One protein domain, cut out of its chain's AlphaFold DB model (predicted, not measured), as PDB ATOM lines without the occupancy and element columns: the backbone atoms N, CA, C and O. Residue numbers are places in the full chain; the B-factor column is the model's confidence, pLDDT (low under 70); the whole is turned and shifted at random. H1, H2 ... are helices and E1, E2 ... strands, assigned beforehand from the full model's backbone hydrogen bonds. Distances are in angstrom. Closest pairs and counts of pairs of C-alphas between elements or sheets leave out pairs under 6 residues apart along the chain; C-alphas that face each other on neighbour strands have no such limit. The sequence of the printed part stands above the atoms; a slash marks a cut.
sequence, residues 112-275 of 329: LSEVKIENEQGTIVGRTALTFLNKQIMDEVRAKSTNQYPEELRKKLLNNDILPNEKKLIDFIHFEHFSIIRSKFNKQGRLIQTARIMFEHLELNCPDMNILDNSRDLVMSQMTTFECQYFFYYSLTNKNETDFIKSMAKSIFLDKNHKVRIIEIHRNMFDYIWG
ATOM      1  N   LEU A 112      29.827  28.170 -37.903       92.50
ATOM      2  CA  LEU A 112      30.391  26.878 -37.534       92.50
ATOM      3  C   LEU A 112      31.313  26.350 -38.632       92.50
ATOM      4  O   LEU A 112      32.402  25.891 -38.309       92.50
ATOM      5  N   SER A 113      30.913  26.432 -39.902       91.44
ATOM      6  CA  SER A 113      31.736  25.991 -41.036       91.44
ATOM      7  C   SER A 113      33.005  26.830 -41.228       91.44
ATOM      8  O   SER A 113      34.001  26.321 -41.732       91.44
ATOM      9  N   GLU A 114      33.003  28.082 -40.771       91.31
ATOM     10  CA  GLU A 114      34.147  28.996 -40.828       91.31
ATOM     11  C   GLU A 114      35.149  28.812 -39.678       91.31
ATOM     12  O   GLU A 114      36.219  29.421 -39.711       91.31
ATOM     13  N   VAL A 115      34.837  28.003 -38.657       91.12
ATOM     14  CA  VAL A 115      35.763  27.741 -37.544       91.12
ATOM     15  C   VAL A 115      37.017  27.069 -38.088       91.12
ATOM     16  O   VAL A 115      36.936  25.991 -38.669       91.12
ATOM     17  N   LYS A 116      38.184  27.682 -37.876       89.31
ATOM     18  CA  LYS A 116      39.475  27.175 -38.354       89.31
ATOM     19  C   LYS A 116      40.445  27.014 -37.199       89.31
ATOM     20  O   LYS A 116      40.522  27.869 -36.320       89.31
ATOM     21  N   ILE A 117      41.182  25.912 -37.223       87.69
ATOM     22  CA  ILE A 117      42.259  25.621 -36.283       87.69
ATOM     23  C   ILE A 117      43.457  25.159 -37.089       87.69
ATOM     24  O   ILE A 117      43.364  24.212 -37.868       87.69
ATOM     25  N   GLU A 118      44.576  25.832 -36.890       85.44
ATOM     26  CA  GLU A 118      45.847  25.457 -37.491       85.44
ATOM     27  C   GLU A 118      46.556  24.461 -36.578       85.44
ATOM     28  O   GLU A 118      46.650  24.660 -35.367       85.44
ATOM     29  N   ASN A 119      47.012  23.359 -37.165       80.56
ATOM     30  CA  ASN A 119      47.851  22.372 -36.508       80.56
ATOM     31  C   ASN A 119      49.111  22.144 -37.353       80.56
ATOM     32  O   ASN A 119      49.140  22.484 -38.535       80.56
ATOM     33  N   GLU A 120      50.124  21.494 -36.782       76.69
ATOM     34  CA  GLU A 120      51.390  21.182 -37.468       76.69
ATOM     35  C   GLU A 120      51.197  20.374 -38.770       76.69
ATOM     36  O   GLU A 120      52.034  20.419 -39.666       76.69
ATOM     37  N   GLN A 121      50.073  19.658 -38.899       74.69
ATOM     38  CA  GLN A 121      49.720  18.816 -40.052       74.69
ATOM     39  C   GLN A 121      48.742  19.483 -41.043       74.69
ATOM     40  O   GLN A 121      48.333  18.844 -42.012       74.69
ATOM     41  N   GLY A 122      48.343  20.739 -40.809       84.56
ATOM     42  CA  GLY A 122      47.438  21.503 -41.677       84.56
ATOM     43  C   GLY A 122      46.265  22.169 -40.948       84.56
ATOM     44  O   GLY A 122      46.145  22.119 -39.722       84.56
ATOM     45  N   THR A 123      45.380  22.810 -41.718       86.62
ATOM     46  CA  THR A 123      44.202  23.519 -41.196       86.62
ATOM     47  C   THR A 123      42.995  22.589 -41.092       86.62
ATOM     48  O   THR A 123      42.520  22.044 -42.088       86.62
ATOM     49  N   ILE A 124      42.458  22.447 -39.884       88.94
ATOM     50  CA  ILE A 124      41.215  21.725 -39.607       88.94
ATOM     51  C   ILE A 124      40.073  22.745 -39.572       88.94
ATOM     52  O   ILE A 124      40.209  23.811 -38.969       88.94
ATOM     53  N   VAL A 125      38.947  22.430 -40.218       90.25
ATOM     54  CA  VAL A 125      37.853  23.387 -40.438       90.25
ATOM     55  C   VAL A 125      36.503  22.817 -40.007       90.25
ATOM     56  O   VAL A 125      36.210  21.637 -40.189       90.25
ATOM     57  N   GLY A 126      35.642  23.661 -39.454       90.19
ATOM     58  CA  GLY A 126      34.258  23.327 -39.170       90.19
ATOM     59  C   GLY A 126      34.070  22.430 -37.945       90.19
ATOM     60  O   GLY A 126      34.697  22.583 -36.898       90.19
ATOM     61  N   ARG A 127      33.190  21.433 -38.077       88.00
ATOM     62  CA  ARG A 127      32.883  20.468 -37.004       88.00
ATOM     63  C   ARG A 127      34.074  19.597 -36.601       88.00
ATOM     64  O   ARG A 127      34.165  19.169 -35.446       88.00
ATOM     65  N   THR A 128      34.992  19.323 -37.525       88.25
ATOM     66  CA  THR A 128      36.194  18.533 -37.222       88.25
ATOM     67  C   THR A 128      37.154  19.324 -36.337       88.25
ATOM     68  O   THR A 128      37.763  18.736 -35.445       88.25
ATOM     69  N   ALA A 129      37.201  20.652 -36.485       89.19
ATOM     70  CA  ALA A 129      37.977  21.534 -35.617       89.19
ATOM     71  C   ALA A 129      37.465  21.494 -34.168       89.19
ATOM     72  O   ALA A 129      38.248  21.295 -33.240       89.19
ATOM     73  N   LEU A 130      36.146  21.567 -33.952       89.12
ATOM     74  CA  LEU A 130      35.579  21.425 -32.602       89.12
ATOM     75  C   LEU A 130      35.820  20.032 -32.007       89.12
ATOM     76  O   LEU A 130      36.156  19.903 -30.829       89.12
ATOM     77  N   THR A 131      35.688  18.983 -32.823       88.88
ATOM     78  CA  THR A 131      36.007  17.610 -32.404       88.88
ATOM     79  C   THR A 131      37.462  17.501 -31.944       88.88
ATOM     80  O   THR A 131      37.735  16.875 -30.920       88.88
ATOM     81  N   PHE A 132      38.387  18.139 -32.664       88.50
ATOM     82  CA  PHE A 132      39.805  18.169 -32.322       88.50
ATOM     83  C   PHE A 132      40.071  18.889 -30.991       88.50
ATOM     84  O   PHE A 132      40.742  18.317 -30.135       88.50
ATOM     85  N   LEU A 133      39.477  20.068 -30.757       87.38
ATOM     86  CA  LEU A 133      39.600  20.785 -29.474       87.38
ATOM     87  C   LEU A 133      39.104  19.954 -28.293       87.38
ATOM     88  O   LEU A 133      39.792  19.808 -27.284       87.38
ATOM     89  N   ASN A 134      37.912  19.370 -28.429       87.75
ATOM     90  CA  ASN A 134      37.342  18.527 -27.382       87.75
ATOM     91  C   ASN A 134      38.223  17.304 -27.107       87.75
ATOM     92  O   ASN A 134      38.375  16.894 -25.956       87.75
ATOM     93  N   LYS A 135      38.811  16.720 -28.158       88.12
ATOM     94  CA  LYS A 135      39.718  15.581 -28.035       88.12
ATOM     95  C   LYS A 135      40.999  15.959 -27.290       88.12
ATOM     96  O   LYS A 135      41.368  15.226 -26.381       88.12
ATOM     97  N   GLN A 136      41.617  17.102 -27.595       86.94
ATOM     98  CA  GLN A 136      42.817  17.571 -26.887       86.94
ATOM     99  C   GLN A 136      42.585  17.701 -25.375       86.94
ATOM    100  O   GLN A 136      43.370  17.179 -24.587       86.94
ATOM    101  N   ILE A 137      41.472  18.322 -24.969       86.25
ATOM    102  CA  ILE A 137      41.101  18.451 -23.549       86.25
ATOM    103  C   ILE A 137      40.957  17.064 -22.906       86.25
ATOM    104  O   ILE A 137      41.481  16.803 -21.825       86.25
ATOM    105  N   MET A 138      40.246  16.155 -23.571       83.62
ATOM    106  CA  MET A 138      39.979  14.814 -23.050       83.62
ATOM    107  C   MET A 138      41.229  13.932 -22.967       83.62
ATOM    108  O   MET A 138      41.344  13.140 -22.031       83.62
ATOM    109  N   ASP A 139      42.144  14.043 -23.925       85.56
ATOM    110  CA  ASP A 139      43.385  13.272 -23.945       85.56
ATOM    111  C   ASP A 139      44.328  13.728 -22.814       85.56
ATOM    112  O   ASP A 139      44.912  12.882 -22.137       85.56
ATOM    113  N   GLU A 140      44.381  15.026 -22.496       83.06
ATOM    114  CA  GLU A 140      45.135  15.530 -21.335       83.06
ATOM    115  C   GLU A 140      44.520  15.125 -19.993       83.06
ATOM    116  O   GLU A 140      45.235  14.698 -19.084       83.06
ATOM    117  N   VAL A 141      43.190  15.178 -19.877       81.62
ATOM    118  CA  VAL A 141      42.479  14.673 -18.689       81.62
ATOM    119  C   VAL A 141      42.773  13.186 -18.462       81.62
ATOM    120  O   VAL A 141      42.919  12.738 -17.324       81.62
ATOM    121  N   ARG A 142      42.891  12.397 -19.538       79.25
ATOM    122  CA  ARG A 142      43.274  10.981 -19.446       79.25
ATOM    123  C   ARG A 142      44.735  10.802 -19.052       79.25
ATOM    124  O   ARG A 142      45.009   9.932 -18.231       79.25
ATOM    125  N   ALA A 143      45.643  11.616 -19.589       76.38
ATOM    126  CA  ALA A 143      47.068  11.545 -19.272       76.38
ATOM    127  C   ALA A 143      47.345  11.772 -17.776       76.38
ATOM    128  O   ALA A 143      48.198  11.101 -17.200       76.38
ATOM    129  N   LYS A 144      46.575  12.648 -17.115       75.69
ATOM    130  CA  LYS A 144      46.703  12.910 -15.672       75.69
ATOM    131  C   LYS A 144      45.988  11.901 -14.759       75.69
ATOM    132  O   LYS A 144      46.005  12.065 -13.545       75.69
ATOM    133  N   SER A 145      45.382  10.843 -15.307       59.41
ATOM    134  CA  SER A 145      44.695   9.775 -14.550       59.41
ATOM    135  C   SER A 145      43.543  10.225 -13.630       59.41
ATOM    136  O   SER A 145      43.066   9.438 -12.817       59.41
ATOM    137  N   THR A 146      43.022  11.445 -13.780       62.44
ATOM    138  CA  THR A 146      41.887  11.971 -12.997       62.44
ATOM    139  C   THR A 146      40.540  11.756 -13.684       62.44
ATOM    140  O   THR A 146      39.529  12.281 -13.249       62.44
ATOM    141  N   ASN A 147      40.481  10.970 -14.761       62.62
ATOM    142  CA  ASN A 147      39.285  10.822 -15.599       62.62
ATOM    143  C   ASN A 147      38.061  10.209 -14.874       62.62
ATOM    144  O   ASN A 147      36.939  10.295 -15.377       62.62
ATOM    145  N   GLN A 148      38.246   9.568 -13.716       64.81
ATOM    146  CA  GLN A 148      37.162   8.990 -12.914       64.81
ATOM    147  C   GLN A 148      37.413   9.204 -11.420       64.81
ATOM    148  O   GLN A 148      38.554   9.177 -10.966       64.81
ATOM    149  N   TYR A 149      36.335   9.383 -10.651       65.44
ATOM    150  CA  TYR A 149      36.428   9.325  -9.195       65.44
ATOM    151  C   TYR A 149      36.810   7.908  -8.747       65.44
ATOM    152  O   TYR A 149      36.291   6.945  -9.321       65.44
ATOM    153  N   PRO A 150      37.629   7.760  -7.693       71.38
ATOM    154  CA  PRO A 150      37.826   6.473  -7.034       71.38
ATOM    155  C   PRO A 150      36.482   5.847  -6.622       71.38
ATOM    156  O   PRO A 150      35.590   6.549  -6.143       71.38
ATOM    157  N   GLU A 151      36.332   4.528  -6.789       64.50
ATOM    158  CA  GLU A 151      35.073   3.788  -6.557       64.50
ATOM    159  C   GLU A 151      34.470   4.019  -5.160       64.50
ATOM    160  O   GLU A 151      33.255   4.168  -5.014       64.50
ATOM    161  N   GLU A 152      35.308   4.090  -4.126       62.56
ATOM    162  CA  GLU A 152      34.864   4.358  -2.753       62.56
ATOM    163  C   GLU A 152      34.280   5.764  -2.604       62.56
ATOM    164  O   GLU A 152      33.226   5.955  -1.997       62.56
ATOM    165  N   LEU A 153      34.928   6.739  -3.236       63.78
ATOM    166  CA  LEU A 153      34.544   8.141  -3.189       63.78
ATOM    167  C   LEU A 153      33.270   8.387  -4.010       63.78
ATOM    168  O   LEU A 153      32.379   9.119  -3.588       63.78
ATOM    169  N   ARG A 154      33.126   7.681  -5.135       63.50
ATOM    170  CA  ARG A 154      31.911   7.662  -5.956       63.50
ATOM    171  C   ARG A 154      30.694   7.140  -5.183       63.50
ATOM    172  O   ARG A 154      29.620   7.732  -5.281       63.50
ATOM    173  N   LYS A 155      30.839   6.053  -4.413       63.00
ATOM    174  CA  LYS A 155      29.751   5.489  -3.585       63.00
ATOM    175  C   LYS A 155      29.317   6.452  -2.479       63.00
ATOM    176  O   LYS A 155      28.122   6.632  -2.273       63.00
ATOM    177  N   LYS A 156      30.271   7.110  -1.819       64.50
ATOM    178  CA  LYS A 156      29.989   8.105  -0.773       64.50
ATOM    179  C   LYS A 156      29.335   9.375  -1.318       64.50
ATOM    180  O   LYS A 156      28.393   9.880  -0.718       64.50
ATOM    181  N   LEU A 157      29.749   9.827  -2.504       61.59
ATOM    182  CA  LEU A 157      29.129  10.959  -3.201       61.59
ATOM    183  C   LEU A 157      27.663  10.687  -3.590       61.59
ATOM    184  O   LEU A 157      26.858  11.610  -3.632       61.59
ATOM    185  N   LEU A 158      27.309   9.430  -3.885       63.72
ATOM    186  CA  LEU A 158      25.925   9.023  -4.165       63.72
ATOM    187  C   LEU A 158      25.057   8.973  -2.901       63.72
ATOM    188  O   LEU A 158      23.865   9.251  -2.982       63.72
ATOM    189  N   ASN A 159      25.657   8.644  -1.757       65.69
ATOM    190  CA  ASN A 159      24.969   8.541  -0.470       65.69
ATOM    191  C   ASN A 159      24.935   9.869   0.316       65.69
ATOM    192  O   ASN A 159      24.363   9.903   1.396       65.69
ATOM    193  N   ASN A 160      25.515  10.955  -0.218       64.31
ATOM    194  CA  ASN A 160      25.686  12.255   0.455       64.31
ATOM    195  C   ASN A 160      26.488  12.214   1.778       64.31
ATOM    196  O   ASN A 160      26.454  13.174   2.545       64.31
ATOM    197  N   ASP A 161      27.288  11.168   2.002       62.97
ATOM    198  CA  ASP A 161      28.121  10.988   3.199       62.97
ATOM    199  C   ASP A 161      29.587  11.357   2.904       62.97
ATOM    200  O   ASP A 161      30.442  10.485   2.732       62.97
ATOM    201  N   ILE A 162      29.889  12.653   2.780       65.62
ATOM    202  CA  ILE A 162      31.222  13.142   2.377       65.62
ATOM    203  C   ILE A 162      31.982  13.693   3.591       65.62
ATOM    204  O   ILE A 162      31.554  14.677   4.197       65.62
ATOM    205  N   LEU A 163      33.149  13.122   3.917       72.94
ATOM    206  CA  LEU A 163      34.022  13.687   4.954       72.94
ATOM    207  C   LEU A 163      34.770  14.948   4.464       72.94
ATOM    208  O   LEU A 163      35.073  15.076   3.274       72.94
ATOM    209  N   PRO A 164      35.198  15.853   5.370       67.75
ATOM    210  CA  PRO A 164      35.940  17.068   5.008       67.75
ATOM    211  C   PRO A 164      37.230  16.814   4.208       67.75
ATOM    212  O   PRO A 164      37.565  17.586   3.311       67.75
ATOM    213  N   ASN A 165      37.950  15.725   4.499       64.56
ATOM    214  CA  ASN A 165      39.168  15.352   3.767       64.56
ATOM    215  C   ASN A 165      38.867  14.804   2.363       64.56
ATOM    216  O   ASN A 165      39.628  15.047   1.430       64.56
ATOM    217  N   GLU A 166      37.741  14.115   2.195       65.88
ATOM    218  CA  GLU A 166      37.294  13.586   0.902       65.88
ATOM    219  C   GLU A 166      36.779  14.715   0.003       65.88
ATOM    220  O   GLU A 166      37.021  14.703  -1.202       65.88
ATOM    221  N   LYS A 167      36.167  15.749   0.597       70.38
ATOM    222  CA  LYS A 167      35.792  16.981  -0.105       70.38
ATOM    223  C   LYS A 167      37.009  17.708  -0.681       70.38
ATOM    224  O   LYS A 167      36.996  18.043  -1.858       70.38
ATOM    225  N   LYS A 168      38.095  17.852   0.089       69.50
ATOM    226  CA  LYS A 168      39.358  18.436  -0.412       69.50
ATOM    227  C   LYS A 168      39.924  17.670  -1.610       69.50
ATOM    228  O   LYS A 168      40.471  18.280  -2.523       69.50
ATOM    229  N   LEU A 169      39.787  16.341  -1.619       69.75
ATOM    230  CA  LEU A 169      40.229  15.509  -2.738       69.75
ATOM    231  C   LEU A 169      39.346  15.707  -3.984       69.75
ATOM    232  O   LEU A 169      39.872  15.784  -5.091       69.75
ATOM    233  N   ILE A 170      38.024  15.840  -3.814       69.25
ATOM    234  CA  ILE A 170      37.104  16.208  -4.908       69.25
ATOM    235  C   ILE A 170      37.465  17.584  -5.467       69.25
ATOM    236  O   ILE A 170      37.592  17.725  -6.682       69.25
ATOM    237  N   ASP A 171      37.667  18.567  -4.589       70.25
ATOM    238  CA  ASP A 171      38.007  19.938  -4.966       70.25
ATOM    239  C   ASP A 171      39.342  19.981  -5.726       70.25
ATOM    240  O   ASP A 171      39.471  20.699  -6.717       70.25
ATOM    241  N   PHE A 172      40.319  19.157  -5.330       73.50
ATOM    242  CA  PHE A 172      41.583  19.005  -6.052       73.50
ATOM    243  C   PHE A 172      41.388  18.412  -7.457       73.50
ATOM    244  O   PHE A 172      41.924  18.949  -8.427       73.50
ATOM    245  N   ILE A 173      40.579  17.354  -7.599       71.44
ATOM    246  CA  ILE A 173      40.246  16.770  -8.912       71.44
ATOM    247  C   ILE A 173      39.536  17.806  -9.797       71.44
ATOM    248  O   ILE A 173      39.861  17.950 -10.976       71.44
ATOM    249  N   HIS A 174      38.581  18.555  -9.239       75.19
ATOM    250  CA  HIS A 174      37.888  19.636  -9.944       75.19
ATOM    251  C   HIS A 174      38.848  20.741 -10.383       75.19
ATOM    252  O   HIS A 174      38.755  21.210 -11.517       75.19
ATOM    253  N   PHE A 175      39.783  21.132  -9.517       72.19
ATOM    254  CA  PHE A 175      40.795  22.138  -9.820       72.19
ATOM    255  C   PHE A 175      41.723  21.700 -10.960       72.19
ATOM    256  O   PHE A 175      41.932  22.466 -11.899       72.19
ATOM    257  N   GLU A 176      42.222  20.463 -10.928       76.44
ATOM    258  CA  GLU A 176      43.053  19.898 -12.000       76.44
ATOM    259  C   GLU A 176      42.320  19.916 -13.346       76.44
ATOM    260  O   GLU A 176      42.838  20.428 -14.342       76.44
ATOM    261  N   HIS A 177      41.070  19.445 -13.370       78.56
ATOM    262  CA  HIS A 177      40.248  19.468 -14.580       78.56
ATOM    263  C   HIS A 177      39.991  20.895 -15.069       78.56
ATOM    264  O   HIS A 177      40.113  21.168 -16.261       78.56
ATOM    265  N   PHE A 178      39.674  21.824 -14.165       79.31
ATOM    266  CA  PHE A 178      39.482  23.228 -14.513       79.31
ATOM    267  C   PHE A 178      40.755  23.842 -15.104       79.31
ATOM    268  O   PHE A 178      40.679  24.543 -16.113       79.31
ATOM    269  N   SER A 179      41.923  23.550 -14.527       78.31
ATOM    270  CA  SER A 179      43.207  24.040 -15.028       78.31
ATOM    271  C   SER A 179      43.504  23.534 -16.441       78.31
ATOM    272  O   SER A 179      43.985  24.310 -17.265       78.31
ATOM    273  N   ILE A 180      43.201  22.265 -16.739       82.12
ATOM    274  CA  ILE A 180      43.378  21.675 -18.079       82.12
ATOM    275  C   ILE A 180      42.406  22.298 -19.079       82.12
ATOM    276  O   ILE A 180      42.805  22.739 -20.155       82.12
ATOM    277  N   ILE A 181      41.117  22.368 -18.726       83.94
ATOM    278  CA  ILE A 181      40.107  22.955 -19.610       83.94
ATOM    279  C   ILE A 181      40.496  24.404 -19.904       83.94
ATOM    280  O   ILE A 181      40.523  24.805 -21.060       83.94
ATOM    281  N   ARG A 182      40.874  25.185 -18.891       84.06
ATOM    282  CA  ARG A 182      41.258  26.586 -19.076       84.06
ATOM    283  C   ARG A 182      42.510  26.762 -19.941       84.06
ATOM    284  O   ARG A 182      42.563  27.732 -20.688       84.06
ATOM    285  N   SER A 183      43.502  25.877 -19.840       84.94
ATOM    286  CA  SER A 183      44.748  26.005 -20.610       84.94
ATOM    287  C   SER A 183      44.589  25.606 -22.079       84.94
ATOM    288  O   SER A 183      45.263  26.173 -22.936       84.94
ATOM    289  N   LYS A 184      43.703  24.649 -22.381       84.75
ATOM    290  CA  LYS A 184      43.523  24.095 -23.737       84.75
ATOM    291  C   LYS A 184      42.288  24.594 -24.468       84.75
ATOM    292  O   LYS A 184      42.181  24.417 -25.680       84.75
ATOM    293  N   PHE A 185      41.337  25.200 -23.765       85.69
ATOM    294  CA  PHE A 185      40.118  25.690 -24.388       85.69
ATOM    295  C   PHE A 185      40.408  26.899 -25.283       85.69
ATOM    296  O   PHE A 185      40.705  27.997 -24.812       85.69
ATOM    297  N   ASN A 186      40.273  26.703 -26.593       86.12
ATOM    298  CA  ASN A 186      40.394  27.772 -27.575       86.12
ATOM    299  C   ASN A 186      39.023  28.423 -27.831       86.12
ATOM    300  O   ASN A 186      38.121  27.793 -28.390       86.12
ATOM    301  N   LYS A 187      38.873  29.691 -27.430       87.25
ATOM    302  CA  LYS A 187      37.612  30.437 -27.529       87.25
ATOM    303  C   LYS A 187      37.323  30.885 -28.967       87.25
ATOM    304  O   LYS A 187      37.836  31.892 -29.443       87.25
ATOM    305  N   GLN A 188      36.359  30.224 -29.601       89.62
ATOM    306  CA  GLN A 188      35.746  30.640 -30.866       89.62
ATOM    307  C   GLN A 188      34.673  31.719 -30.634       89.62
ATOM    308  O   GLN A 188      33.482  31.423 -30.521       89.62
ATOM    309  N   GLY A 189      35.093  32.985 -30.536       87.75
ATOM    310  CA  GLY A 189      34.224  34.108 -30.148       87.75
ATOM    311  C   GLY A 189      32.977  34.293 -31.024       87.75
ATOM    312  O   GLY A 189      31.875  34.392 -30.490       87.75
ATOM    313  N   ARG A 190      33.126  34.275 -32.358       89.38
ATOM    314  CA  ARG A 190      31.997  34.429 -33.305       89.38
ATOM    315  C   ARG A 190      30.957  33.317 -33.146       89.38
ATOM    316  O   ARG A 190      29.760  33.599 -33.140       89.38
ATOM    317  N   LEU A 191      31.412  32.073 -32.976       91.25
ATOM    318  CA  LEU A 191      30.539  30.914 -32.780       91.25
ATOM    319  C   LEU A 191      29.745  31.035 -31.476       91.25
ATOM    320  O   LEU A 191      28.534  30.836 -31.472       91.25
ATOM    321  N   ILE A 192      30.423  31.401 -30.385       89.56
ATOM    322  CA  ILE A 192      29.797  31.568 -29.068       89.56
ATOM    323  C   ILE A 192      28.748  32.676 -29.100       89.56
ATOM    324  O   ILE A 192      27.627  32.456 -28.656       89.56
ATOM    325  N   GLN A 193      29.082  33.835 -29.670       89.06
ATOM    326  CA  GLN A 193      28.151  34.959 -29.741       89.06
ATOM    327  C   GLN A 193      26.917  34.623 -30.586       89.06
ATOM    328  O   GLN A 193      25.795  34.955 -30.212       89.06
ATOM    329  N   THR A 194      27.119  33.927 -31.703       91.75
ATOM    330  CA  THR A 194      26.024  33.482 -32.569       91.75
ATOM    331  C   THR A 194      25.107  32.506 -31.842       91.75
ATOM    332  O   THR A 194      23.889  32.683 -31.839       91.75
ATOM    333  N   ALA A 195      25.687  31.499 -31.181       90.25
ATOM    334  CA  ALA A 195      24.927  30.546 -30.387       90.25
ATOM    335  C   ALA A 195      24.164  31.254 -29.262       90.25
ATOM    336  O   ALA A 195      22.993  30.964 -29.044       90.25
ATOM    337  N   ARG A 196      24.786  32.230 -28.593       88.88
ATOM    338  CA  ARG A 196      24.139  33.038 -27.556       88.88
ATOM    339  C   ARG A 196      22.885  33.734 -28.055       88.88
ATOM    340  O   ARG A 196      21.839  33.544 -27.451       88.88
ATOM    341  N   ILE A 197      22.975  34.465 -29.161       90.12
ATOM    342  CA  ILE A 197      21.820  35.168 -29.735       90.12
ATOM    343  C   ILE A 197      20.727  34.171 -30.145       90.12
ATOM    344  O   ILE A 197      19.548  34.421 -29.910       90.12
ATOM    345  N   MET A 198      21.107  33.021 -30.708       91.44
ATOM    346  CA  MET A 198      20.168  31.958 -31.071       91.44
ATOM    347  C   MET A 198      19.415  31.408 -29.851       91.44
ATOM    348  O   MET A 198      18.188  31.342 -29.873       91.44
ATOM    349  N   PHE A 199      20.125  31.049 -28.777       87.81
ATOM    350  CA  PHE A 199      19.508  30.530 -27.552       87.81
ATOM    351  C   PHE A 199      18.703  31.590 -26.798       87.81
ATOM    352  O   PHE A 199      17.670  31.280 -26.214       87.81
ATOM    353  N   GLU A 200      19.150  32.842 -26.820       86.31
ATOM    354  CA  GLU A 200      18.417  33.964 -26.240       86.31
ATOM    355  C   GLU A 200      17.107  34.214 -26.995       86.31
ATOM    356  O   GLU A 200      16.057  34.345 -26.370       86.31
ATOM    357  N   HIS A 201      17.140  34.193 -28.332       89.38
ATOM    358  CA  HIS A 201      15.934  34.323 -29.140       89.38
ATOM    359  C   HIS A 201      14.954  33.175 -28.895       89.38
ATOM    360  O   HIS A 201      13.761  33.424 -28.734       89.38
ATOM    361  N   LEU A 202      15.468  31.948 -28.806       87.12
ATOM    362  CA  LEU A 202      14.677  30.757 -28.537       87.12
ATOM    363  C   LEU A 202      13.934  30.836 -27.194       87.12
ATOM    364  O   LEU A 202      12.767  30.473 -27.129       87.12
ATOM    365  N   GLU A 203      14.585  31.313 -26.129       82.25
ATOM    366  CA  GLU A 203      13.990  31.325 -24.784       82.25
ATOM    367  C   GLU A 203      13.174  32.594 -24.485       82.25
ATOM    368  O   GLU A 203      12.154  32.507 -23.806       82.25
ATOM    369  N   LEU A 204      13.607  33.772 -24.951       82.06
ATOM    370  CA  LEU A 204      12.992  35.052 -24.562       82.06
ATOM    371  C   LEU A 204      11.899  35.531 -25.519       82.06
ATOM    372  O   LEU A 204      10.960  36.191 -25.080       82.06
ATOM    373  N   ASN A 205      12.014  35.230 -26.815       82.75
ATOM    374  CA  ASN A 205      11.118  35.789 -27.833       82.75
ATOM    375  C   ASN A 205      10.014  34.817 -28.270       82.75
ATOM    376  O   ASN A 205       9.262  35.128 -29.193       82.75
ATOM    377  N   CYS A 206       9.908  33.648 -27.629       81.06
ATOM    378  CA  CYS A 206       8.900  32.656 -27.975       81.06
ATOM    379  C   CYS A 206       7.494  33.139 -27.553       81.06
ATOM    380  O   CYS A 206       7.273  33.418 -26.372       81.06
ATOM    381  N   PRO A 207       6.523  33.236 -28.483       79.38
ATOM    382  CA  PRO A 207       5.187  33.748 -28.177       79.38
ATOM    383  C   PRO A 207       4.279  32.737 -27.456       79.38
ATOM    384  O   PRO A 207       3.260  33.143 -26.896       79.38
ATOM    385  N   ASP A 208       4.600  31.437 -27.486       78.81
ATOM    386  CA  ASP A 208       3.765  30.369 -26.922       78.81
ATOM    387  C   ASP A 208       4.627  29.228 -26.352       78.81
ATOM    388  O   ASP A 208       5.469  28.658 -27.049       78.81
ATOM    389  N   MET A 209       4.391  28.855 -25.090       70.62
ATOM    390  CA  MET A 209       5.156  27.810 -24.396       70.62
ATOM    391  C   MET A 209       5.037  26.435 -25.064       70.62
ATOM    392  O   MET A 209       5.976  25.649 -24.988       70.62
ATOM    393  N   ASN A 210       3.930  26.150 -25.758       73.12
ATOM    394  CA  ASN A 210       3.763  24.881 -26.476       73.12
ATOM    395  C   ASN A 210       4.714  24.750 -27.680       73.12
ATOM    396  O   ASN A 210       4.996  23.646 -28.136       73.12
ATOM    397  N   ILE A 211       5.203  25.873 -28.208       77.38
ATOM    398  CA  ILE A 211       6.065  25.935 -29.398       77.38
ATOM    399  C   ILE A 211       7.542  25.960 -28.996       77.38
ATOM    400  O   ILE A 211       8.414  25.585 -29.785       77.38
ATOM    401  N   LEU A 212       7.825  26.356 -27.755       81.00
ATOM    402  CA  LEU A 212       9.171  26.403 -27.204       81.00
ATOM    403  C   LEU A 212       9.858  25.037 -27.279       81.00
ATOM    404  O   LEU A 212      10.986  24.956 -27.753       81.00
ATOM    405  N   ASP A 213       9.174  23.962 -26.886       78.56
ATOM    406  CA  ASP A 213       9.757  22.616 -26.911       78.56
ATOM    407  C   ASP A 213      10.041  22.139 -28.343       78.56
ATOM    408  O   ASP A 213      11.136  21.655 -28.622       78.56
ATOM    409  N   ASN A 214       9.135  22.400 -29.292       81.88
ATOM    410  CA  ASN A 214       9.371  22.097 -30.710       81.88
ATOM    411  C   ASN A 214      10.556  22.900 -31.276       81.88
ATOM    412  O   ASN A 214      11.364  22.379 -32.045       81.88
ATOM    413  N   SER A 215      10.679  24.171 -30.885       83.75
ATOM    414  CA  SER A 215      11.789  25.044 -31.288       83.75
ATOM    415  C   SER A 215      13.122  24.569 -30.702       83.75
ATOM    416  O   SER A 215      14.142  24.582 -31.397       83.75
ATOM    417  N   ARG A 216      13.119  24.111 -29.441       82.56
ATOM    418  CA  ARG A 216      14.271  23.472 -28.786       82.56
ATOM    419  C   ARG A 216      14.683  22.224 -29.534       82.56
ATOM    420  O   ARG A 216      15.841  22.134 -29.931       82.56
ATOM    421  N   ASP A 217      13.748  21.319 -29.795       80.06
ATOM    422  CA  ASP A 217      14.017  20.084 -30.529       80.06
ATOM    423  C   ASP A 217      14.584  20.372 -31.922       80.06
ATOM    424  O   ASP A 217      15.552  19.732 -32.346       80.06
ATOM    425  N   LEU A 218      14.058  21.388 -32.613       85.38
ATOM    426  CA  LEU A 218      14.580  21.838 -33.898       85.38
ATOM    427  C   LEU A 218      16.036  22.307 -33.781       85.38
ATOM    428  O   LEU A 218      16.887  21.778 -34.494       85.38
ATOM    429  N   VAL A 219      16.356  23.255 -32.897       87.75
ATOM    430  CA  VAL A 219      17.739  23.744 -32.724       87.75
ATOM    431  C   VAL A 219      18.667  22.601 -32.321       87.75
ATOM    432  O   VAL A 219      19.717  22.391 -32.932       87.75
ATOM    433  N   MET A 220      18.238  21.790 -31.358       82.44
ATOM    434  CA  MET A 220      18.996  20.651 -30.864       82.44
ATOM    435  C   MET A 220      19.211  19.593 -31.942       82.44
ATOM    436  O   MET A 220      20.262  18.953 -31.954       82.44
ATOM    437  N   SER A 221      18.275  19.397 -32.877       82.75
ATOM    438  CA  SER A 221      18.441  18.506 -34.039       82.75
ATOM    439  C   SER A 221      19.621  18.905 -34.929       82.75
ATOM    440  O   SER A 221      20.292  18.029 -35.472       82.75
ATOM    441  N   GLN A 222      19.908  20.205 -35.029       85.75
ATOM    442  CA  GLN A 222      20.965  20.741 -35.886       85.75
ATOM    443  C   GLN A 222      22.352  20.677 -35.237       85.75
ATOM    444  O   GLN A 222      23.362  20.719 -35.947       85.75
ATOM    445  N   MET A 223      22.408  20.556 -33.907       85.75
ATOM    446  CA  MET A 223      23.650  20.542 -33.143       85.75
ATOM    447  C   MET A 223      24.179  19.127 -32.912       85.75
ATOM    448  O   MET A 223      23.447  18.187 -32.587       85.75
ATOM    449  N   THR A 224      25.494  18.975 -33.060       86.00
ATOM    450  CA  THR A 224      26.179  17.706 -32.788       86.00
ATOM    451  C   THR A 224      26.601  17.581 -31.326       86.00
ATOM    452  O   THR A 224      26.738  18.560 -30.595       86.00
ATOM    453  N   THR A 225      26.884  16.350 -30.897       81.31
ATOM    454  CA  THR A 225      27.356  16.053 -29.535       81.31
ATOM    455  C   THR A 225      28.654  16.799 -29.188       81.31
ATOM    456  O   THR A 225      28.848  17.199 -28.041       81.31
ATOM    457  N   PHE A 226      29.513  17.032 -30.185       84.31
ATOM    458  CA  PHE A 226      30.776  17.758 -30.049       84.31
ATOM    459  C   PHE A 226      30.573  19.268 -29.899       84.31
ATOM    460  O   PHE A 226      31.268  19.894 -29.102       84.31
ATOM    461  N   GLU A 227      29.612  19.853 -30.617       88.06
ATOM    462  CA  GLU A 227      29.237  21.262 -30.438       88.06
ATOM    463  C   GLU A 227      28.724  21.487 -29.012       88.06
ATOM    464  O   GLU A 227      29.229  22.354 -28.301       88.06
ATOM    465  N   CYS A 228      27.812  20.633 -28.539       85.00
ATOM    466  CA  CYS A 228      27.301  20.721 -27.174       85.00
ATOM    467  C   CYS A 228      28.401  20.526 -26.118       85.00
ATOM    468  O   CYS A 228      28.405  21.212 -25.100       85.00
ATOM    469  N   GLN A 229      29.358  19.619 -26.351       84.31
ATOM    470  CA  GLN A 229      30.499  19.421 -25.454       84.31
ATOM    471  C   GLN A 229      31.434  20.643 -25.431       84.31
ATOM    472  O   GLN A 229      31.911  21.030 -24.365       84.31
ATOM    473  N   TYR A 230      31.652  21.287 -26.577       88.56
ATOM    474  CA  TYR A 230      32.434  22.518 -26.661       88.56
ATOM    475  C   TYR A 230      31.771  23.654 -25.865       88.56
ATOM    476  O   TYR A 230      32.419  24.299 -25.038       88.56
ATOM    477  N   PHE A 231      30.460  23.854 -26.038       86.94
ATOM    478  CA  PHE A 231      29.698  24.831 -25.254       86.94
ATOM    479  C   PHE A 231      29.656  24.494 -23.758       86.94
ATOM    480  O   PHE A 231      29.713  25.385 -22.909       86.94
ATOM    481  N   PHE A 232      29.642  23.209 -23.419       83.38
ATOM    482  CA  PHE A 232      29.762  22.766 -22.040       83.38
ATOM    483  C   PHE A 232      31.119  23.170 -21.430       83.38
ATOM    484  O   PHE A 232      31.152  23.742 -20.342       83.38
ATOM    485  N   TYR A 233      32.243  22.979 -22.129       84.62
ATOM    486  CA  TYR A 233      33.545  23.461 -21.644       84.62
ATOM    487  C   TYR A 233      33.623  24.985 -21.540       84.62
ATOM    488  O   TYR A 233      34.212  25.516 -20.594       84.62
ATOM    489  N   TYR A 234      32.970  25.700 -22.455       85.44
ATOM    490  CA  TYR A 234      32.829  27.147 -22.355       85.44
ATOM    491  C   TYR A 234      32.130  27.568 -21.047       85.44
ATOM    492  O   TYR A 234      32.598  28.476 -20.359       85.44
ATOM    493  N   SER A 235      31.066  26.859 -20.652       81.75
ATOM    494  CA  SER A 235      30.327  27.133 -19.411       81.75
ATOM    495  C   SER A 235      31.135  26.889 -18.129       81.75
ATOM    496  O   SER A 235      30.859  27.495 -17.095       81.75
ATOM    497  N   LEU A 236      32.148  26.018 -18.187       78.25
ATOM    498  CA  LEU A 236      33.045  25.753 -17.059       78.25
ATOM    499  C   LEU A 236      34.164  26.793 -16.940       78.25
ATOM    500  O   LEU A 236      34.717  26.961 -15.856       78.25
ATOM    501  N   THR A 237      34.511  27.484 -18.029       78.06
ATOM    502  CA  THR A 237      35.618  28.454 -18.052       78.06
ATOM    503  C   THR A 237      35.169  29.884 -17.772       78.06
ATOM    504  O   THR A 237      35.918  30.635 -17.148       78.06
ATOM    505  N   ASN A 238      33.956  30.272 -18.186       71.62
ATOM    506  CA  ASN A 238      33.468  31.648 -18.077       71.62
ATOM    507  C   ASN A 238      32.261  31.770 -17.139       71.62
ATOM    508  O   ASN A 238      31.170  31.301 -17.448       71.62
ATOM    509  N   LYS A 239      32.440  32.479 -16.014       65.31
ATOM    510  CA  LYS A 239      31.372  32.759 -15.033       65.31
ATOM    511  C   LYS A 239      30.468  33.946 -15.386       65.31
ATOM    512  O   LYS A 239      29.400  34.078 -14.802       65.31
ATOM    513  N   ASN A 240      30.869  34.807 -16.320       60.22
ATOM    514  CA  ASN A 240      30.193  36.092 -16.540       60.22
ATOM    515  C   ASN A 240      28.897  35.989 -17.368       60.22
ATOM    516  O   ASN A 240      28.115  36.931 -17.383       60.22
ATOM    517  N   GLU A 241      28.637  34.865 -18.041       66.50
ATOM    518  CA  GLU A 241      27.486  34.710 -18.944       66.50
ATOM    519  C   GLU A 241      26.400  33.805 -18.349       66.50
ATOM    520  O   GLU A 241      25.992  32.807 -18.944       66.50
ATOM    521  N   THR A 242      25.934  34.149 -17.146       67.88
ATOM    522  CA  THR A 242      25.006  33.296 -16.387       67.88
ATOM    523  C   THR A 242      23.676  33.060 -17.110       67.88
ATOM    524  O   THR A 242      23.165  31.942 -17.083       67.88
ATOM    525  N   ASP A 243      23.146  34.063 -17.814       68.25
ATOM    526  CA  ASP A 243      21.866  33.952 -18.525       68.25
ATOM    527  C   ASP A 243      21.980  33.062 -19.760       68.25
ATOM    528  O   ASP A 243      21.158  32.173 -19.959       68.25
ATOM    529  N   PHE A 244      23.060  33.214 -20.531       74.00
ATOM    530  CA  PHE A 244      23.357  32.333 -21.659       74.00
ATOM    531  C   PHE A 244      23.491  30.877 -21.206       74.00
ATOM    532  O   PHE A 244      22.918  29.983 -21.824       74.00
ATOM    533  N   ILE A 245      24.197  30.637 -20.100       72.88
ATOM    534  CA  ILE A 245      24.417  29.289 -19.568       72.88
ATOM    535  C   ILE A 245      23.121  28.694 -19.015       72.88
ATOM    536  O   ILE A 245      22.872  27.511 -19.222       72.88
ATOM    537  N   LYS A 246      22.252  29.490 -18.382       72.81
ATOM    538  CA  LYS A 246      20.916  29.040 -17.955       72.81
ATOM    539  C   LYS A 246      20.027  28.690 -19.147       72.81
ATOM    540  O   LYS A 246      19.411  27.625 -19.135       72.81
ATOM    541  N   SER A 247      19.974  29.545 -20.167       70.00
ATOM    542  CA  SER A 247      19.213  29.295 -21.400       70.00
ATOM    543  C   SER A 247      19.724  28.051 -22.125       70.00
ATOM    544  O   SER A 247      18.949  27.179 -22.514       70.00
ATOM    545  N   MET A 248      21.045  27.906 -22.218       74.75
ATOM    546  CA  MET A 248      21.699  26.720 -22.758       74.75
ATOM    547  C   MET A 248      21.431  25.473 -21.910       74.75
ATOM    548  O   MET A 248      21.205  24.405 -22.456       74.75
ATOM    549  N   ALA A 249      21.429  25.564 -20.582       70.44
ATOM    550  CA  ALA A 249      21.184  24.404 -19.731       70.44
ATOM    551  C   ALA A 249      19.758  23.867 -19.873       70.44
ATOM    552  O   ALA A 249      19.572  22.652 -19.949       70.44
ATOM    553  N   LYS A 250      18.773  24.765 -19.980       70.12
ATOM    554  CA  LYS A 250      17.367  24.419 -20.235       70.12
ATOM    555  C   LYS A 250      17.153  23.748 -21.590       70.12
ATOM    556  O   LYS A 250      16.370  22.812 -21.671       70.12
ATOM    557  N   SER A 251      17.857  24.208 -22.622       66.19
ATOM    558  CA  SER A 251      17.697  23.728 -24.001       66.19
ATOM    559  C   SER A 251      18.597  22.539 -24.352       66.19
ATOM    560  O   SER A 251      18.138  21.599 -24.986       66.19
ATOM    561  N   ILE A 252      19.865  22.555 -23.930       63.38
ATOM    562  CA  ILE A 252      20.884  21.556 -24.285       63.38
ATOM    563  C   ILE A 252      20.975  20.422 -23.265       63.38
ATOM    564  O   ILE A 252      21.046  19.251 -23.641       63.38
ATOM    565  N   PHE A 253      21.074  20.752 -21.975       60.66
ATOM    566  CA  PHE A 253      21.495  19.779 -20.958       60.66
ATOM    567  C   PHE A 253      20.332  19.067 -20.263       60.66
ATOM    568  O   PHE A 253      20.526  17.966 -19.751       60.66
ATOM    569  N   LEU A 254      19.138  19.663 -20.291       60.97
ATOM    570  CA  LEU A 254      17.888  19.074 -19.800       60.97
ATOM    571  C   LEU A 254      17.054  18.407 -20.915       60.97
ATOM    572  O   LEU A 254      15.980  17.875 -20.638       60.97
ATOM    573  N   ASP A 255      17.549  18.401 -22.160       58.75
ATOM    574  CA  ASP A 255      16.911  17.717 -23.291       58.75
ATOM    575  C   ASP A 255      16.808  16.202 -23.027       58.75
ATOM    576  O   ASP A 255      17.799  15.516 -22.743       58.75
ATOM    577  N   LYS A 256      15.593  15.662 -23.192       52.66
ATOM    578  CA  LYS A 256      15.262  14.232 -23.080       52.66
ATOM    579  C   LYS A 256      16.120  13.358 -24.001       52.66
ATOM    580  O   LYS A 256      16.324  12.180 -23.703       52.66
ATOM    581  N   ASN A 257      16.660  13.915 -25.086       53.41
ATOM    582  CA  ASN A 257      17.464  13.191 -26.071       53.41
ATOM    583  C   ASN A 257      18.947  13.030 -25.693       53.41
ATOM    584  O   ASN A 257      19.676  12.332 -26.398       53.41
ATOM    585  N   HIS A 258      19.407  13.627 -24.584       59.84
ATOM    586  CA  HIS A 258      20.720  13.363 -23.974       59.84
ATOM    587  C   HIS A 258      21.903  13.328 -24.959       59.84
ATOM    588  O   HIS A 258      22.740  12.419 -24.929       59.84
ATOM    589  N   LYS A 259      22.003  14.326 -25.844       57.59
ATOM    590  CA  LYS A 259      23.023  14.336 -26.907       57.59
ATOM    591  C   LYS A 259      24.461  14.483 -26.396       57.59
ATOM    592  O   LYS A 259      25.397  14.159 -27.121       57.59
ATOM    593  N   VAL A 260      24.689  14.946 -25.168       62.19
ATOM    594  CA  VAL A 260      26.044  15.306 -24.713       62.19
ATOM    595  C   VAL A 260      26.718  14.169 -23.942       62.19
ATOM    596  O   VAL A 260      26.248  13.722 -22.896       62.19
ATOM    597  N   ARG A 261      27.887  13.723 -24.423       63.72
ATOM    598  CA  ARG A 261      28.763  12.803 -23.680       63.72
ATOM    599  C   ARG A 261      29.614  13.589 -22.681       63.72
ATOM    600  O   ARG A 261      30.726  13.995 -22.996       63.72
ATOM    601  N   ILE A 262      29.088  13.786 -21.476       69.06
ATOM    602  CA  ILE A 262      29.779  14.487 -20.381       69.06
ATOM    603  C   ILE A 262      30.264  13.458 -19.353       69.06
ATOM    604  O   ILE A 262      29.481  12.613 -18.912       69.06
ATOM    605  N   ILE A 263      31.544  13.523 -18.965       70.19
ATOM    606  CA  ILE A 263      32.088  12.703 -17.870       70.19
ATOM    607  C   ILE A 263      31.436  13.125 -16.547       70.19
ATOM    608  O   ILE A 263      31.161  14.300 -16.323       70.19
ATOM    609  N   GLU A 264      31.235  12.174 -15.639       69.75
ATOM    610  CA  GLU A 264      30.663  12.399 -14.306       69.75
ATOM    611  C   GLU A 264      31.338  13.535 -13.521       69.75
ATOM    612  O   GLU A 264      30.645  14.350 -12.923       69.75
ATOM    613  N   ILE A 265      32.668  13.645 -13.579       69.25
ATOM    614  CA  ILE A 265      33.429  14.715 -12.915       69.25
ATOM    615  C   ILE A 265      33.019  16.084 -13.448       69.25
ATOM    616  O   ILE A 265      32.682  16.972 -12.677       69.25
ATOM    617  N   HIS A 266      32.989  16.234 -14.771       76.44
ATOM    618  CA  HIS A 266      32.582  17.470 -15.427       76.44
ATOM    619  C   HIS A 266      31.128  17.830 -15.103       76.44
ATOM    620  O   HIS A 266      30.836  18.991 -14.833       76.44
ATOM    621  N   ARG A 267      30.230  16.837 -15.055       74.75
ATOM    622  CA  ARG A 267      28.836  17.034 -14.633       74.75
ATOM    623  C   ARG A 267      28.758  17.566 -13.200       74.75
ATOM    624  O   ARG A 267      28.123  18.581 -12.969       74.75
ATOM    625  N   ASN A 268      29.477  16.941 -12.271       70.69
ATOM    626  CA  ASN A 268      29.512  17.382 -10.879       70.69
ATOM    627  C   ASN A 268      30.164  18.770 -10.720       70.69
ATOM    628  O   ASN A 268      29.742  19.539  -9.864       70.69
ATOM    629  N   MET A 269      31.170  19.111 -11.538       69.88
ATOM    630  CA  MET A 269      31.736  20.468 -11.585       69.88
ATOM    631  C   MET A 269      30.693  21.489 -12.040       69.88
ATOM    632  O   MET A 269      30.617  22.577 -11.480       69.88
ATOM    633  N   PHE A 270      29.882  21.146 -13.042       73.94
ATOM    634  CA  PHE A 270      28.806  22.012 -13.517       73.94
ATOM    635  C   PHE A 270      27.733  22.214 -12.443       73.94
ATOM    636  O   PHE A 270      27.398  23.360 -12.142       73.94
ATOM    637  N   ASP A 271      27.272  21.129 -11.812       71.88
ATOM    638  CA  ASP A 271      26.329  21.174 -10.690       71.88
ATOM    639  C   ASP A 271      26.882  22.052  -9.546       71.88
ATOM    640  O   ASP A 271      26.156  22.866  -8.981       71.88
ATOM    641  N   TYR A 272      28.183  21.948  -9.239       70.81
ATOM    642  CA  TYR A 272      28.849  22.753  -8.209       70.81
ATOM    643  C   TYR A 272      28.939  24.246  -8.563       70.81
ATOM    644  O   TYR A 272      28.725  25.099  -7.705       70.81
ATOM    645  N   ILE A 273      29.260  24.582  -9.817       69.06
ATOM    646  CA  ILE A 273      29.443  25.976 -10.251       69.06
ATOM    647  C   ILE A 273      28.100  26.691 -10.418       69.06
ATOM    648  O   ILE A 273      27.996  27.872 -10.080       69.06
ATOM    649  N   TRP A 274      27.095  25.997 -10.954       70.94
ATOM    650  CA  TRP A 274      25.841  26.604 -11.406       70.94
ATOM    651  C   TRP A 274      24.625  26.247 -10.547       70.94
ATOM    652  O   TRP A 274      23.589  26.892 -10.684       70.94
ATOM    653  N   GLY A 275      24.722  25.242  -9.670       66.25
ATOM    654  CA  GLY A 275      23.603  24.773  -8.847       66.25
ATOM    655  C   GLY A 275      22.490  24.076  -9.640       66.25
ATOM    656  O   GLY A 275      21.398  23.875  -9.117       66.25
TER     657      GLY A 275
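AT A GLANCE: This is residues 112 to 275 of the 329 residues of an uncharacterized protein of Cronobacter malonaticus (UniProt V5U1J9). Eight helices form an arch with its inside partly filled: H1 and H3 cross along the top, the H4-H5 helical hairpin makes one leg, and H2 lies off at the other end, close to the beginning of H3. Within the arch H6 is in the middle, packed on H1, H3 and H8, while H7 lies across the H4-H5 leg; a small strand hairpin, E1-E2, is beside the first turns of H1. The printed part has 164 residues, in the order E1, E2, then H1 to H8; the sheet E1 - E2 is antiparallel and the class is mostly helix. The whole is compact, with a radius of gyration of the C-alphas of 17.2 A and spans of 49 by 46 by 27 A.

IN THESE COORDINATES: E1, residues 116 to 119, begins at C-alpha 116 (39.475, 27.175, -38.354), and E2 is residues 122 to 125. H1, residues 127 to 143, is 24.4 A long; H2 is residues 151 to 159. H3, residues 164 to 184, is the longest helix at 30.5 A, beginning at C-alpha 164 (35.940, 17.068, 5.008). H4, residues 189 to 204, measures 22.0 A, and H5, residues 209 to 222, 20.8 A. H6 is residues 225 to 237, H7 residues 242 to 253, and H8 residues 264 to 274, ending at C-alpha 274 (25.841, 26.604, -11.406).

HOW THE PARTS SIT: In the hairpin E1 and E2, N 117 and O 124 are 2.9 A apart and N 124 and O 117 2.8 A, within hydrogen-bond range. The closest C-alphas of E1 and H1, Ile 117 and Ala 129, are 6.0 A apart. H1 touches H3, at Ile 137 and Ile 181, C-alphas 6.1 A apart, at a steep tilt of 39 degrees, opposite ways. H2 is close to H3 but not clearly touching, with the C-alphas of Leu 153 and Glu 166 7.3 A apart. H4 and H5, a helical hairpin, touch at a shallow tilt of 24 degrees, closest at C-alphas 202 and 215, 7.0 A. H6 touches H1, closest at C-alphas 131 and 226, 5.7 A. H6 also touches H3, closest at C-alphas 182 and 237, 6.0 A, and H8, closest at C-alphas 236 and 270, 6.7 A. H7 touches H4, about perpendicular at 78 degrees, with C-alphas 196 and 244 6.0 A apart. Every O i to N i+4 pair is within hydrogen-bond range in H1, H2, H3, H4, H6, H7 and H8, and 8 of 10 in H5.

THE WHOLE: The two C-alphas farthest apart, those of Asn 165 and Pro 207, are 50.1 A apart. The printed part has no cut and no long link. Its mean pLDDT is 77.2; 45 residues are under 70, among them residues 151 to 162 and 251 to 262.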